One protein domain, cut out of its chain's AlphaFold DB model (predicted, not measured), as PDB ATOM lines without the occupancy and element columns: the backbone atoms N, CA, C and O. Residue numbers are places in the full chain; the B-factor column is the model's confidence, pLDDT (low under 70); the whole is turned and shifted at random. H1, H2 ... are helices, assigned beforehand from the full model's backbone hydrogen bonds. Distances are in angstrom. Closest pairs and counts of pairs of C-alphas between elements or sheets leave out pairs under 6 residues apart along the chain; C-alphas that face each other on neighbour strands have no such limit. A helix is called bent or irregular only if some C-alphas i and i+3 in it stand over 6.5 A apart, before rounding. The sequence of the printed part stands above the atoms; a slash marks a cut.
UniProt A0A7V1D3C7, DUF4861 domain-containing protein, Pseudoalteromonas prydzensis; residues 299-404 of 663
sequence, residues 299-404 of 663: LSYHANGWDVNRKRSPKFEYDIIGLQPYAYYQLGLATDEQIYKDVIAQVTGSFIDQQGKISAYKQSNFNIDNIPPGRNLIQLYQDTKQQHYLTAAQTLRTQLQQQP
ATOM      1  N   LEU A 299      37.364  43.314  19.475       97.69
ATOM      2  CA  LEU A 299      38.606  42.669  19.902       97.69
ATOM      3  C   LEU A 299      39.858  43.237  19.222       97.69
ATOM      4  O   LEU A 299      40.953  43.003  19.715       97.69
ATOM      5  N   SER A 300      39.731  44.027  18.146       97.25
ATOM      6  CA  SER A 300      40.873  44.699  17.514       97.25
ATOM      7  C   SER A 300      41.359  45.919  18.300       97.25
ATOM      8  O   SER A 300      42.407  46.458  17.965       97.25
ATOM      9  N   TYR A 301      40.651  46.368  19.340       97.50
ATOM     10  CA  TYR A 301      41.025  47.555  20.123       97.50
ATOM     11  C   TYR A 301      42.101  47.312  21.195       97.50
ATOM     12  O   TYR A 301      42.437  48.235  21.936       97.50
ATOM     13  N   HIS A 302      42.658  46.100  21.281       97.19
ATOM     14  CA  HIS A 302      43.770  45.781  22.181       97.19
ATOM     15  C   HIS A 302      45.033  46.625  21.887       97.19
ATOM     16  O   HIS A 302      45.171  47.206  20.810       97.19
ATOM     17  N   ALA A 303      45.991  46.675  22.819       96.69
ATOM     18  CA  ALA A 303      47.133  47.605  22.782       96.69
ATOM     19  C   ALA A 303      47.995  47.555  21.504       96.69
ATOM     20  O   ALA A 303      48.539  48.577  21.086       96.69
ATOM     21  N   ASN A 304      48.086  46.387  20.865       95.19
ATOM     22  CA  ASN A 304      48.840  46.170  19.621       95.19
ATOM     23  C   ASN A 304      47.930  46.007  18.390       95.19
ATOM     24  O   ASN A 304      48.370  45.498  17.361       95.19
ATOM     25  N   GLY A 305      46.654  46.364  18.519       95.38
ATOM     26  CA  GLY A 305      45.644  46.192  17.487       95.38
ATOM     27  C   GLY A 305      45.429  47.442  16.639       95.38
ATOM     28  O   GLY A 305      46.337  48.240  16.394       95.38
ATOM     29  N   TRP A 306      44.190  47.623  16.190       94.62
ATOM     30  CA  TRP A 306      43.773  48.698  15.300       94.62
ATOM     31  C   TRP A 306      42.414  49.271  15.703       94.62
ATOM     32  O   TRP A 306      41.418  48.549  15.802       94.62
ATOM     33  N   ASP A 307      42.348  50.593  15.879       94.12
ATOM     34  CA  ASP A 307      41.078  51.302  15.985       94.12
ATOM     35  C   ASP A 307      40.492  51.470  14.579       94.12
ATOM     36  O   ASP A 307      40.832  52.401  13.846       94.12
ATOM     37  N   VAL A 308      39.602  50.546  14.211       91.12
ATOM     38  CA  VAL A 308      38.933  50.508  12.901       91.12
ATOM     39  C   VAL A 308      38.161  51.793  12.602       91.12
ATOM     40  O   VAL A 308      38.142  52.235  11.454       91.12
ATOM     41  N   ASN A 309      37.553  52.422  13.612       90.00
ATOM     42  CA  ASN A 309      36.761  53.632  13.404       90.00
ATOM     43  C   ASN A 309      37.679  54.831  13.146       90.00
ATOM     44  O   ASN A 309      37.487  55.567  12.177       90.00
ATOM     45  N   ARG A 310      38.717  54.993  13.979       88.19
ATOM     46  CA  ARG A 310      39.658  56.122  13.891       88.19
ATOM     47  C   ARG A 310      40.802  55.928  12.910       88.19
ATOM     48  O   ARG A 310      41.534  56.886  12.671       88.19
ATOM     49  N   LYS A 311      40.951  54.727  12.351       89.00
ATOM     50  CA  LYS A 311      42.032  54.341  11.439       89.00
ATOM     51  C   LYS A 311      43.411  54.696  12.011       89.00
ATOM     52  O   LYS A 311      44.201  55.397  11.379       89.00
ATOM     53  N   ARG A 312      43.669  54.256  13.245       89.06
ATOM     54  CA  ARG A 312      44.934  54.485  13.962       89.06
ATOM     55  C   ARG A 312      45.206  53.370  14.968       89.06
ATOM     56  O   ARG A 312      44.295  52.632  15.336       89.06
ATOM     57  N   SER A 313      46.425  53.326  15.502       93.19
ATOM     58  CA  SER A 313      46.724  52.518  16.690       93.19
ATOM     59  C   SER A 313      45.830  52.929  17.874       93.19
ATOM     60  O   SER A 313      45.679  54.138  18.119       93.19
ATOM     61  N   PRO A 314      45.253  51.961  18.611       95.56
ATOM     62  CA  PRO A 314      44.468  52.218  19.812       95.56
ATOM     63  C   PRO A 314      45.223  53.065  20.840       95.56
ATOM     64  O   PRO A 314      46.443  52.968  20.995       95.56
ATOM     65  N   LYS A 315      44.490  53.927  21.546       95.06
ATOM     66  CA  LYS A 315      45.013  54.731  22.658       95.06
ATOM     67  C   LYS A 315      44.310  54.334  23.943       95.06
ATOM     68  O   LYS A 315      43.206  53.800  23.900       95.06
ATOM     69  N   PHE A 316      44.925  54.652  25.079       96.75
ATOM     70  CA  PHE A 316      44.299  54.408  26.370       96.75
ATOM     71  C   PHE A 316      43.171  55.423  26.627       96.75
ATOM     72  O   PHE A 316      43.404  56.431  27.272       96.75
ATOM     73  N   GLU A 317      41.977  55.255  26.062       94.31
ATOM     74  CA  GLU A 317      40.927  56.288  26.047       94.31
ATOM     75  C   GLU A 317      39.525  55.773  26.398       94.31
ATOM     76  O   GLU A 317      39.230  54.586  26.311       94.31
ATOM     77  N   TYR A 318      38.651  56.691  26.805       97.88
ATOM     78  CA  TYR A 318      37.378  56.382  27.450       97.88
ATOM     79  C   TYR A 318      36.431  55.459  26.688       97.88
ATOM     80  O   TYR A 318      35.650  54.776  27.338       97.88
ATOM     81  N   ASP A 319      36.435  55.440  25.357       96.81
ATOM     82  CA  ASP A 319      35.385  54.772  24.590       96.81
ATOM     83  C   ASP A 319      35.754  53.337  24.199       96.81
ATOM     84  O   ASP A 319      35.127  52.398  24.688       96.81
ATOM     85  N   ILE A 320      36.790  53.153  23.373       96.88
ATOM     86  CA  ILE A 320      37.184  51.848  22.816       96.88
ATOM     87  C   ILE A 320      37.731  50.881  23.872       96.88
ATOM     88  O   ILE A 320      37.577  49.673  23.714       96.88
ATOM     89  N   ILE A 321      38.334  51.393  24.951       96.25
ATOM     90  CA  ILE A 321      38.927  50.566  26.014       96.25
ATOM     91  C   ILE A 321      38.305  50.808  27.400       96.25
ATOM     92  O   ILE A 321      38.707  50.159  28.362       96.25
ATOM     93  N   GLY A 322      37.363  51.746  27.528       97.81
ATOM     94  CA  GLY A 322      36.676  52.059  28.782       97.81
ATOM     95  C   GLY A 322      35.213  51.634  28.737       97.81
ATOM     96  O   GLY A 322      34.868  50.514  29.107       97.81
ATOM     97  N   LEU A 323      34.364  52.530  28.248       98.50
ATOM     98  CA  LEU A 323      32.915  52.404  28.181       98.50
ATOM     99  C   LEU A 323      32.445  51.162  27.425       98.50
ATOM    100  O   LEU A 323      31.557  50.468  27.910       98.50
ATOM    101  N   GLN A 324      33.004  50.882  26.245       98.06
ATOM    102  CA  GLN A 324      32.538  49.749  25.449       98.06
ATOM    103  C   GLN A 324      32.840  48.414  26.149       98.06
ATOM    104  O   GLN A 324      31.888  47.662  26.357       98.06
ATOM    105  N   PRO A 325      34.082  48.112  26.588       98.62
ATOM    106  CA  PRO A 325      34.336  46.920  27.399       98.62
ATOM    107  C   PRO A 325      33.527  46.876  28.702       98.62
ATOM    108  O   PRO A 325      33.054  45.806  29.071       98.62
ATOM    109  N   TYR A 326      33.302  48.020  29.363       98.69
ATOM    110  CA  TYR A 326      32.441  48.087  30.547       98.69
ATOM    111  C   TYR A 326      31.015  47.610  30.234       98.69
ATOM    112  O   TYR A 326      30.471  46.776  30.955       98.69
ATOM    113  N   ALA A 327      30.428  48.075  29.126       98.81
ATOM    114  CA  ALA A 327      29.099  47.659  28.688       98.81
ATOM    115  C   ALA A 327      29.029  46.156  28.363       98.81
ATOM    116  O   ALA A 327      28.060  45.500  28.742       98.81
ATOM    117  N   TYR A 328      30.068  45.592  27.731       98.81
ATOM    118  CA  TYR A 328      30.182  44.139  27.540       98.81
ATOM    119  C   TYR A 328      30.219  43.393  28.872       98.81
ATOM    120  O   TYR A 328      29.504  42.411  29.041       98.81
ATOM    121  N   TYR A 329      30.999  43.868  29.841       98.75
ATOM    122  CA  TYR A 329      31.061  43.224  31.147       98.75
ATOM    123  C   TYR A 329      29.699  43.232  31.853       98.75
ATOM    124  O   TYR A 329      29.256  42.192  32.338       98.75
ATOM    125  N   GLN A 330      28.989  44.369  31.845       98.69
ATOM    126  CA  GLN A 330      27.630  44.460  32.399       98.69
ATOM    127  C   GLN A 330      26.651  43.520  31.683       98.69
ATOM    128  O   GLN A 330      25.841  42.866  32.341       98.69
ATOM    129  N   LEU A 331      26.752  43.401  30.355       98.75
ATOM    130  CA  LEU A 331      25.960  42.441  29.588       98.75
ATOM    131  C   LEU A 331      26.273  41.005  30.018       98.75
ATOM    132  O   LEU A 331      25.354  40.267  30.350       98.75
ATOM    133  N   GLY A 332      27.552  40.641  30.105       98.50
ATOM    134  CA  GLY A 332      27.985  39.318  30.549       98.50
ATOM    135  C   GLY A 332      27.523  38.971  31.964       98.50
ATOM    136  O   GLY A 332      27.193  37.817  32.220       98.50
ATOM    137  N   LEU A 333      27.450  39.940  32.885       97.75
ATOM    138  CA  LEU A 333      26.848  39.732  34.209       97.75
ATOM    139  C   LEU A 333      25.341  39.465  34.123       97.75
ATOM    140  O   LEU A 333      24.845  38.567  34.796       97.75
ATOM    141  N   ALA A 334      24.619  40.228  33.299       97.31
ATOM    142  CA  ALA A 334      23.173  40.089  33.142       97.31
ATOM    143  C   ALA A 334      22.764  38.806  32.397       97.31
ATOM    144  O   ALA A 334      21.644  38.329  32.566       97.31
ATOM    145  N   THR A 335      23.648  38.261  31.556       96.62
ATOM    146  CA  THR A 335      23.359  37.105  30.694       96.62
ATOM    147  C   THR A 335      24.076  35.819  31.088       96.62
ATOM    148  O   THR A 335      23.767  34.768  30.529       96.62
ATOM    149  N   ASP A 336      25.009  35.912  32.033       96.69
ATOM    150  CA  ASP A 336      25.966  34.876  32.424       96.69
ATOM    151  C   ASP A 336      26.830  34.330  31.272       96.69
ATOM    152  O   ASP A 336      27.175  33.152  31.208       96.69
ATOM    153  N   GLU A 337      27.218  35.204  30.339       97.50
ATOM    154  CA  GLU A 337      28.022  34.826  29.173       97.50
ATOM    155  C   GLU A 337      29.470  35.294  29.295       97.50
ATOM    156  O   GLU A 337      29.785  36.487  29.244       97.50
ATOM    157  N   GLN A 338      30.379  34.322  29.406       97.69
ATOM    158  CA  GLN A 338      31.802  34.581  29.622       97.69
ATOM    159  C   GLN A 338      32.458  35.345  28.465       97.69
ATOM    160  O   GLN A 338      33.310  36.194  28.709       97.69
ATOM    161  N   ILE A 339      32.013  35.121  27.222       97.88
ATOM    162  CA  ILE A 339      32.554  35.807  26.039       97.88
ATOM    163  C   ILE A 339      32.494  37.335  26.165       97.88
ATOM    164  O   ILE A 339      33.405  38.022  25.711       97.88
ATOM    165  N   TYR A 340      31.462  37.876  26.823       98.62
ATOM    166  CA  TYR A 340      31.350  39.311  27.064       98.62
ATOM    167  C   TYR A 340      32.166  39.761  28.279       98.62
ATOM    168  O   TYR A 340      32.798  40.818  28.233       98.62
ATOM    169  N   LYS A 341      32.210  38.951  29.347       98.25
ATOM    170  CA  LYS A 341      33.032  39.233  30.539       98.25
ATOM    171  C   LYS A 341      34.527  39.285  30.191       98.25
ATOM    172  O   LYS A 341      35.246  40.123  30.722       98.25
ATOM    173  N   ASP A 342      34.991  38.469  29.247       98.06
ATOM    174  CA  ASP A 342      36.402  38.408  28.844       98.06
ATOM    175  C   ASP A 342      36.880  39.644  28.060       98.06
ATOM    176  O   ASP A 342      38.086  39.904  27.984       98.06
ATOM    177  N   VAL A 343      35.964  40.455  27.511       98.62
ATOM    178  CA  VAL A 343      36.311  41.634  26.698       98.62
ATOM    179  C   VAL A 343      37.137  42.645  27.493       98.62
ATOM    180  O   VAL A 343      38.085  43.212  26.947       98.62
ATOM    181  N   ILE A 344      36.844  42.860  28.783       98.19
ATOM    182  CA  ILE A 344      37.630  43.795  29.607       98.19
ATOM    183  C   ILE A 344      39.087  43.342  29.752       98.19
ATOM    184  O   ILE A 344      39.982  44.182  29.715       98.19
ATOM    185  N   ALA A 345      39.354  42.035  29.836       98.31
ATOM    186  CA  ALA A 345      40.715  41.509  29.917       98.31
ATOM    187  C   ALA A 345      41.430  41.599  28.560       98.31
ATOM    188  O   ALA A 345      42.562  42.077  28.482       98.31
ATOM    189  N   GLN A 346      40.750  41.198  27.481       98.44
ATOM    190  CA  GLN A 346      41.316  41.164  26.128       98.44
ATOM    191  C   GLN A 346      41.574  42.561  25.550       98.44
ATOM    192  O   GLN A 346      42.538  42.756  24.812       98.44
ATOM    193  N   VAL A 347      40.735  43.541  25.894       98.56
ATOM    194  CA  VAL A 347      40.837  44.913  25.389       98.56
ATOM    195  C   VAL A 347      41.511  45.814  26.419       98.56
ATOM    196  O   VAL A 347      42.654  46.210  26.202       98.56
ATOM    197  N   THR A 348      40.867  46.120  27.550       98.62
ATOM    198  CA  THR A 348      41.428  47.052  28.546       98.62
ATOM    199  C   THR A 348      42.686  46.497  29.211       98.62
ATOM    200  O   THR A 348      43.695  47.199  29.295       98.62
ATOM    201  N   GLY A 349      42.649  45.235  29.646       98.50
ATOM    202  CA  GLY A 349      43.766  44.571  30.323       98.50
ATOM    203  C   GLY A 349      45.029  44.487  29.464       98.50
ATOM    204  O   GLY A 349      46.129  44.613  29.990       98.50
ATOM    205  N   SER A 350      44.886  44.402  28.135       98.50
ATOM    206  CA  SER A 350      46.020  44.345  27.198       98.50
ATOM    207  C   SER A 350      46.954  45.562  27.240       98.50
ATOM    208  O   SER A 350      48.083  45.481  26.755       98.50
ATOM    209  N   PHE A 351      46.507  46.688  27.807       98.62
ATOM    210  CA  PHE A 351      47.320  47.895  27.952       98.62
ATOM    211  C   PHE A 351      48.187  47.901  29.212       98.62
ATOM    212  O   PHE A 351      49.019  48.804  29.337       98.62
ATOM    213  N   ILE A 352      47.982  46.952  30.128       98.62
ATOM    214  CA  ILE A 352      48.614  46.908  31.446       98.62
ATOM    215  C   ILE A 352      49.698  45.835  31.450       98.62
ATOM    216  O   ILE A 352      49.427  44.669  31.175       98.62
ATOM    217  N   ASP A 353      50.936  46.224  31.752       98.12
ATOM    218  CA  ASP A 353      52.020  45.256  31.918       98.12
ATOM    219  C   ASP A 353      52.024  44.611  33.316       98.12
ATOM    220  O   ASP A 353      51.246  44.962  34.204       98.12
ATOM    221  N   GLN A 354      52.935  43.658  33.533       97.62
ATOM    222  CA  GLN A 354      53.044  42.922  34.799       97.62
ATOM    223  C   GLN A 354      53.430  43.807  35.997       97.62
ATOM    224  O   GLN A 354      53.309  43.371  37.140       97.62
ATOM    225  N   GLN A 355      53.896  45.035  35.753       97.94
ATOM    226  CA  GLN A 355      54.226  46.023  36.778       97.94
ATOM    227  C   GLN A 355      53.090  47.035  37.001       97.94
ATOM    228  O   GLN A 355      53.211  47.905  37.861       97.94
ATOM    229  N   GLY A 356      51.988  46.940  36.253       98.19
ATOM    230  CA  GLY A 356      50.863  47.870  36.337       98.19
ATOM    231  C   GLY A 356      51.072  49.164  35.552       98.19
ATOM    232  O   GLY A 356      50.308  50.116  35.721       98.19
ATOM    233  N   LYS A 357      52.092  49.235  34.689       98.38
ATOM    234  CA  LYS A 357      52.307  50.395  33.824       98.38
ATOM    235  C   LYS A 357      51.305  50.371  32.676       98.38
ATOM    236  O   LYS A 357      51.103  49.358  32.011       98.38
ATOM    237  N   ILE A 358      50.725  51.538  32.417       98.50
ATOM    238  CA  ILE A 358      49.719  51.740  31.378       98.50
ATOM    239  C   ILE A 358      50.407  52.170  30.073       98.50
ATOM    240  O   ILE A 358      51.016  53.242  29.994       98.50
ATOM    241  N   SER A 359      50.316  51.345  29.032       97.44
ATOM    242  CA  SER A 359      50.772  51.700  27.683       97.44
ATOM    243  C   SER A 359      49.867  52.763  27.039       97.44
ATOM    244  O   SER A 359      48.696  52.904  27.379       97.44
ATOM    245  N   ALA A 360      50.421  53.567  26.122       95.00
ATOM    246  CA  ALA A 360      49.711  54.669  25.451       95.00
ATOM    247  C   ALA A 360      49.038  55.706  26.391       95.00
ATOM    248  O   ALA A 360      48.159  56.456  25.960       95.00
ATOM    249  N   TYR A 361      49.497  55.799  27.643       97.12
ATOM    250  CA  TYR A 361      49.050  56.745  28.664       97.12
ATOM    251  C   TYR A 361      50.199  57.665  29.103       97.12
ATOM    252  O   TYR A 361      51.356  57.252  29.183       97.12
ATOM    253  N   LYS A 362      49.883  58.938  29.370       96.69
ATOM    254  CA  LYS A 362      50.835  59.941  29.871       96.69
ATOM    255  C   LYS A 362      50.138  60.840  30.889       96.69
ATOM    256  O   LYS A 362      49.386  61.728  30.493       96.69
ATOM    257  N   GLN A 363      50.442  60.651  32.170       96.00
ATOM    258  CA  GLN A 363      49.839  61.413  33.270       96.00
ATOM    259  C   GLN A 363      50.034  62.931  33.137       96.00
ATOM    260  O   GLN A 363      49.129  63.693  33.452       96.00
ATOM    261  N   SER A 364      51.165  63.391  32.587       96.75
ATOM    262  CA  SER A 364      51.445  64.823  32.375       96.75
ATOM    263  C   SER A 364      50.489  65.521  31.397       96.75
ATOM    264  O   SER A 364      50.438  66.751  31.348       96.75
ATOM    265  N   ASN A 365      49.705  64.761  30.626       97.25
ATOM    266  CA  ASN A 365      48.636  65.323  29.806       97.25
ATOM    267  C   ASN A 365      47.411  65.732  30.640       97.25
ATOM    268  O   ASN A 365      46.575  66.473  30.113       97.25
ATOM    269  N   PHE A 366      47.284  65.223  31.875       98.25
ATOM    270  CA  PHE A 366      46.119  65.361  32.758       98.25
ATOM    271  C   PHE A 366      44.811  65.259  31.982       98.25
ATOM    272  O   PHE A 366      43.969  66.148  32.026       98.25
ATOM    273  N   ASN A 367      44.698  64.239  31.137       98.31
ATOM    274  CA  ASN A 367      43.568  64.103  30.237       98.31
ATOM    275  C   ASN A 367      42.521  63.219  30.906       98.31
ATOM    276  O   ASN A 367      42.755  62.025  31.099       98.31
ATOM    277  N   ILE A 368      41.381  63.808  31.265       97.94
ATOM    278  CA  ILE A 368      40.341  63.101  32.016       97.94
ATOM    279  C   ILE A 368      39.722  61.950  31.205       97.94
ATOM    280  O   ILE A 368      39.322  60.945  31.777       97.94
ATOM    281  N   ASP A 369      39.783  62.001  29.869       97.88
ATOM    282  CA  ASP A 369      39.368  60.906  28.978       97.88
ATOM    283  C   ASP A 369      40.187  59.616  29.159       97.88
ATOM    284  O   ASP A 369      39.809  58.569  28.637       97.88
ATOM    285  N   ASN A 370      41.339  59.669  29.836       98.25
ATOM    286  CA  ASN A 370      42.130  58.482  30.165       98.25
ATOM    287  C   ASN A 370      41.597  57.737  31.406       98.25
ATOM    288  O   ASN A 370      42.095  56.660  31.713       98.25
ATOM    289  N   ILE A 371      40.630  58.298  32.138       98.69
ATOM    290  CA  ILE A 371      40.187  57.787  33.441       98.69
ATOM    291  C   ILE A 371      39.139  56.661  33.364       98.69
ATOM    292  O   ILE A 371      39.288  55.697  34.119       98.69
ATOM    293  N   PRO A 372      38.131  56.678  32.465       98.50
ATOM    294  CA  PRO A 372      37.064  55.666  32.451       98.50
ATOM    295  C   PRO A 372      37.508  54.199  32.397       98.50
ATOM    296  O   PRO A 372      36.880  53.383  33.077       98.50
ATOM    297  N   PRO A 373      38.593  53.825  31.685       98.62
ATOM    298  CA  PRO A 373      39.125  52.462  31.732       98.62
ATOM    299  C   PRO A 373      39.484  51.985  33.145       98.62
ATOM    300  O   PRO A 373      39.481  50.785  33.403       98.62
ATOM    301  N   GLY A 374      39.725  52.901  34.087       98.62
ATOM    302  CA  GLY A 374      39.954  52.595  35.494       98.62
ATOM    303  C   GLY A 374      38.836  51.777  36.139       98.62
ATOM    304  O   GLY A 374      39.133  50.929  36.976       98.62
ATOM    305  N   ARG A 375      37.574  51.940  35.713       98.56
ATOM    306  CA  ARG A 375      36.456  51.108  36.199       98.56
ATOM    307  C   ARG A 375      36.650  49.635  35.823       98.56
ATOM    308  O   ARG A 375      36.458  48.752  36.655       98.56
ATOM    309  N   ASN A 376      37.115  49.376  34.602       98.69
ATOM    310  CA  ASN A 376      37.420  48.022  34.132       98.69
ATOM    311  C   ASN A 376      38.641  47.446  34.857       98.69
ATOM    312  O   ASN A 376      38.652  46.266  35.177       98.69
ATOM    313  N   LEU A 377      39.652  48.268  35.159       98.81
ATOM    314  CA  LEU A 377      40.823  47.837  35.932       98.81
ATOM    315  C   LEU A 377      40.451  47.432  37.363       98.81
ATOM    316  O   LEU A 377      40.932  46.413  37.858       98.81
ATOM    317  N   ILE A 378      39.560  48.191  38.010       98.75
ATOM    318  CA  ILE A 378      38.997  47.823  39.314       98.75
ATOM    319  C   ILE A 378      38.286  46.471  39.213       98.75
ATOM    320  O   ILE A 378      38.529  45.603  40.050       98.75
ATOM    321  N   GLN A 379      37.472  46.265  38.175       98.38
ATOM    322  CA  GLN A 379      36.767  45.002  37.975       98.38
ATOM    323  C   GLN A 379      37.727  43.827  37.742       98.38
ATOM    324  O   GLN A 379      37.621  42.805  38.413       98.38
ATOM    325  N   LEU A 380      38.728  43.989  36.871       98.69
ATOM    326  CA  LEU A 380      39.765  42.979  36.639       98.69
ATOM    327  C   LEU A 380      40.501  42.619  37.933       98.69
ATOM    328  O   LEU A 380      40.765  41.443  38.187       98.69
ATOM    329  N   TYR A 381      40.802  43.601  38.785       98.81
ATOM    330  CA  TYR A 381      41.368  43.334  40.105       98.81
ATOM    331  C   TYR A 381      40.385  42.585  41.014       98.81
ATOM    332  O   TYR A 381      40.787  41.644  41.697       98.81
ATOM    333  N   GLN A 382      39.106  42.965  41.043       98.12
ATOM    334  CA  GLN A 382      38.106  42.277  41.859       98.12
ATOM    335  C   GLN A 382      37.954  40.807  41.455       98.12
ATOM    336  O   GLN A 382      37.919  39.965  42.359       98.12
ATOM    337  N   ASP A 383      37.963  40.516  40.155       97.44
ATOM    338  CA  ASP A 383      37.771  39.176  39.593       97.44
ATOM    339  C   ASP A 383      39.020  38.295  39.753       97.44
ATOM    340  O   ASP A 383      38.920  37.120  40.095       97.44
ATOM    341  N   THR A 384      40.214  38.859  39.539       97.94
ATOM    342  CA  THR A 384      41.462  38.073  39.446       97.94
ATOM    343  C   THR A 384      42.381  38.190  40.660       97.94
ATOM    344  O   THR A 384      43.285  37.373  40.827       97.94
ATOM    345  N   LYS A 385      42.207  39.234  41.480       98.12
ATOM    346  CA  LYS A 385      43.129  39.661  42.551       98.12
ATOM    347  C   LYS A 385      44.564  39.950  42.083       98.12
ATOM    348  O   LYS A 385      45.472  40.048  42.909       98.12
ATOM    349  N   GLN A 386      44.791  40.129  40.779       98.44
ATOM    350  CA  GLN A 386      46.114  40.440  40.235       98.44
ATOM    351  C   GLN A 386      46.483  41.905  40.502       98.44
ATOM    352  O   GLN A 386      45.809  42.830  40.048       98.44
ATOM    353  N   GLN A 387      47.575  42.117  41.239       98.50
ATOM    354  CA  GLN A 387      47.932  43.433  41.781       98.50
ATOM    355  C   GLN A 387      48.248  44.497  40.725       98.50
ATOM    356  O   GLN A 387      47.959  45.668  40.951       98.50
ATOM    357  N   HIS A 388      48.772  44.120  39.556       98.62
ATOM    358  CA  HIS A 388      49.109  45.092  38.513       98.62
ATOM    359  C   HIS A 388      47.885  45.884  38.015       98.62
ATOM    360  O   HIS A 388      48.020  47.061  37.680       98.62
ATOM    361  N   TYR A 389      46.679  45.303  38.041       98.81
ATOM    362  CA  TYR A 389      45.451  46.041  37.724       98.81
ATOM    363  C   TYR A 389      45.109  47.090  38.785       98.81
ATOM    364  O   TYR A 389      44.728  48.210  38.436       98.81
ATOM    365  N   LEU A 390      45.296  46.769  40.071       98.75
ATOM    366  CA  LEU A 390      45.107  47.738  41.150       98.75
ATOM    367  C   LEU A 390      46.150  48.859  41.074       98.75
ATOM    368  O   LEU A 390      45.788  50.026  41.202       98.75
ATOM    369  N   THR A 391      47.415  48.537  40.795       98.81
ATOM    370  CA  THR A 391      48.480  49.534  40.585       98.81
ATOM    371  C   THR A 391      48.151  50.488  39.430       98.81
ATOM    372  O   THR A 391      48.317  51.707  39.548       98.81
ATOM    373  N   ALA A 392      47.621  49.965  38.324       98.81
ATOM    374  CA  ALA A 392      47.164  50.788  37.211       98.81
ATOM    375  C   ALA A 392      45.967  51.679  37.604       98.81
ATOM    376  O   ALA A 392      45.974  52.877  37.318       98.81
ATOM    377  N   ALA A 393      44.972  51.151  38.327       98.81
ATOM    378  CA  ALA A 393      43.850  51.951  38.833       98.81
ATOM    379  C   ALA A 393      44.313  53.053  39.810       98.81
ATOM    380  O   ALA A 393      43.869  54.198  39.713       98.81
ATOM    381  N   GLN A 394      45.261  52.747  40.699       98.75
ATOM    382  CA  GLN A 394      45.893  53.711  41.606       98.75
ATOM    383  C   GLN A 394      46.595  54.839  40.844       98.75
ATOM    384  O   GLN A 394      46.460  56.002  41.214       98.75
ATOM    385  N   THR A 395      47.264  54.525  39.733       98.75
ATOM    386  CA  THR A 395      47.895  55.533  38.863       98.75
ATOM    387  C   THR A 395      46.867  56.532  38.315       98.75
ATOM    388  O   THR A 395      47.111  57.741  38.307       98.75
ATOM    389  N   LEU A 396      45.686  56.054  37.905       98.75
ATOM    390  CA  LEU A 396      44.593  56.917  37.438       98.75
ATOM    391  C   LEU A 396      43.974  57.734  38.585       98.75
ATOM    392  O   LEU A 396      43.677  58.918  38.410       98.75
ATOM    393  N   ARG A 397      43.846  57.153  39.786       98.56
ATOM    394  CA  ARG A 397      43.433  57.881  41.000       98.56
ATOM    395  C   ARG A 397      44.407  59.013  41.342       98.56
ATOM    396  O   ARG A 397      43.956  60.117  41.655       98.56
ATOM    397  N   THR A 398      45.715  58.768  41.242       98.56
ATOM    398  CA  THR A 398      46.756  59.786  41.450       98.56
ATOM    399  C   THR A 398      46.676  60.902  40.411       98.56
ATOM    400  O   THR A 398      46.850  62.067  40.771       98.56
ATOM    401  N   GLN A 399      46.350  60.590  39.149       98.56
ATOM    402  CA  GLN A 399      46.080  61.635  38.159       98.56
ATOM    403  C   GLN A 399      44.944  62.549  38.629       98.56
ATOM    404  O   GLN A 399      45.137  63.757  38.619       98.56
ATOM    405  N   LEU A 400      43.805  62.007  39.080       98.38
ATOM    406  CA  LEU A 400      42.679  62.827  39.553       98.38
ATOM    407  C   LEU A 400      43.030  63.679  40.783       98.38
ATOM    408  O   LEU A 400      42.661  64.846  40.843       98.38
ATOM    409  N   GLN A 401      43.805  63.141  41.730       97.62
ATOM    410  CA  GLN A 401      44.343  63.920  42.857       97.62
ATOM    411  C   GLN A 401      45.087  65.175  42.376       97.62
ATOM    412  O   GLN A 401      44.848  66.280  42.868       97.62
ATOM    413  N   GLN A 402      45.954  64.997  41.379       98.00
ATOM    414  CA  GLN A 402      46.839  66.031  40.841       98.00
ATOM    415  C   GLN A 402      46.247  66.798  39.652       98.00
ATOM    416  O   GLN A 402      46.909  67.683  39.108       98.00
ATOM    417  N   GLN A 403      45.025  66.467  39.234       98.31
ATOM    418  CA  GLN A 403      44.371  67.064  38.080       98.31
ATOM    419  C   GLN A 403      44.258  68.581  38.307       98.31
ATOM    420  O   GLN A 403      43.767  69.003  39.360       98.31
ATOM    421  N   PRO A 404      44.716  69.420  37.361       98.19
ATOM    422  CA  PRO A 404      44.534  70.862  37.444       98.19
ATOM    423  C   PRO A 404      43.056  71.227  37.587       98.19
ATOM    424  O   PRO A 404      42.189  70.546  37.032       98.19
TER     425      PRO A 404
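Overview. This is residues 299 to 404 of the 663 residues of the protein "DUF4861 domain-containing protein" of Pseudoalteromonas prydzensis (UniProt A0A7V1D3C7). Two folded-back pairs of helices, H1 with H3 and H4 with H5, pack together through H4, which crosses H3 at nearly a right angle. H2, a short turn, sits by the later part of H1 before the chain folds back into H3; residues 299 to 318 lie on the side of H1 and H3 away from H4 and H5, and the long link of residues 352 to 372 passes alongside H5 on its way to H4. The printed part has 106 residues with five named helices, H1 to H5 in chain order, and no named strand, and its class is all helix. It is compact, with a radius of gyration of the C-alphas of 13.1 A, and spans 40 by 34 by 23 A.

Arrangement. H1, residues 319 to 335, is the longest helix and touches H2, residues 338 to 341, with its residues 328 to 333 alone; the closest C-alphas, of Tyr 329 and Lys 341, are 4.5 A apart. H1 touches H3, residues 343 to 351, at a shallow tilt of 31 degrees, opposite ways, closest at the C-alphas of Ile 321 and Thr 348, 5.0 A. With residues 321 to 326 alone H1 touches residues 373 to 376 of H4, residues 373 to 384, at a steep tilt of 42 degrees, the same way; the closest C-alphas, of Gly 322 and Pro 373, are 3.9 A apart. H1 and H4 are the hubs, touching three helices each. H3 and H4 touch and are only just about perpendicular, at 71 degrees, with the closest C-alphas, of Ile 344 and Asn 376, 6.2 A apart. H4 and H5, residues 387 to 402, form a helical hairpin at a shallow tilt of 30 degrees, closest at the C-alphas of Gly 374 and Ala 393, 5.2 A. H1 and H5 are apart. Every O i to N i+4 pair is within hydrogen-bond range in H4 and H5; the count is 10 of 13 in H1 and 3 of 5 in H3, and H2 is too short for such a pair.

Along the chain. H1 begins at C-alpha 319 (35.385, 54.772, 24.590), measures 22.2 A and is only just irregular, with C-alphas 320 and 323 6.9 A apart. H3 measures 12.7 A and H4 16.5 A, the latter beginning at C-alpha 373 (39.125, 52.462, 31.732). H5 measures 22.6 A and ends at C-alpha 402 (46.839, 66.031, 40.841).

Size, cuts and confidence. The two C-alphas farthest apart, of Asp 336 and Pro 404, are 40.8 A apart. The link from H3 to H4, 21 residues, is long; the other links between helices are tight. The printed part has no cut. Its mean pLDDT is 97.4, and no printed residue is under 70.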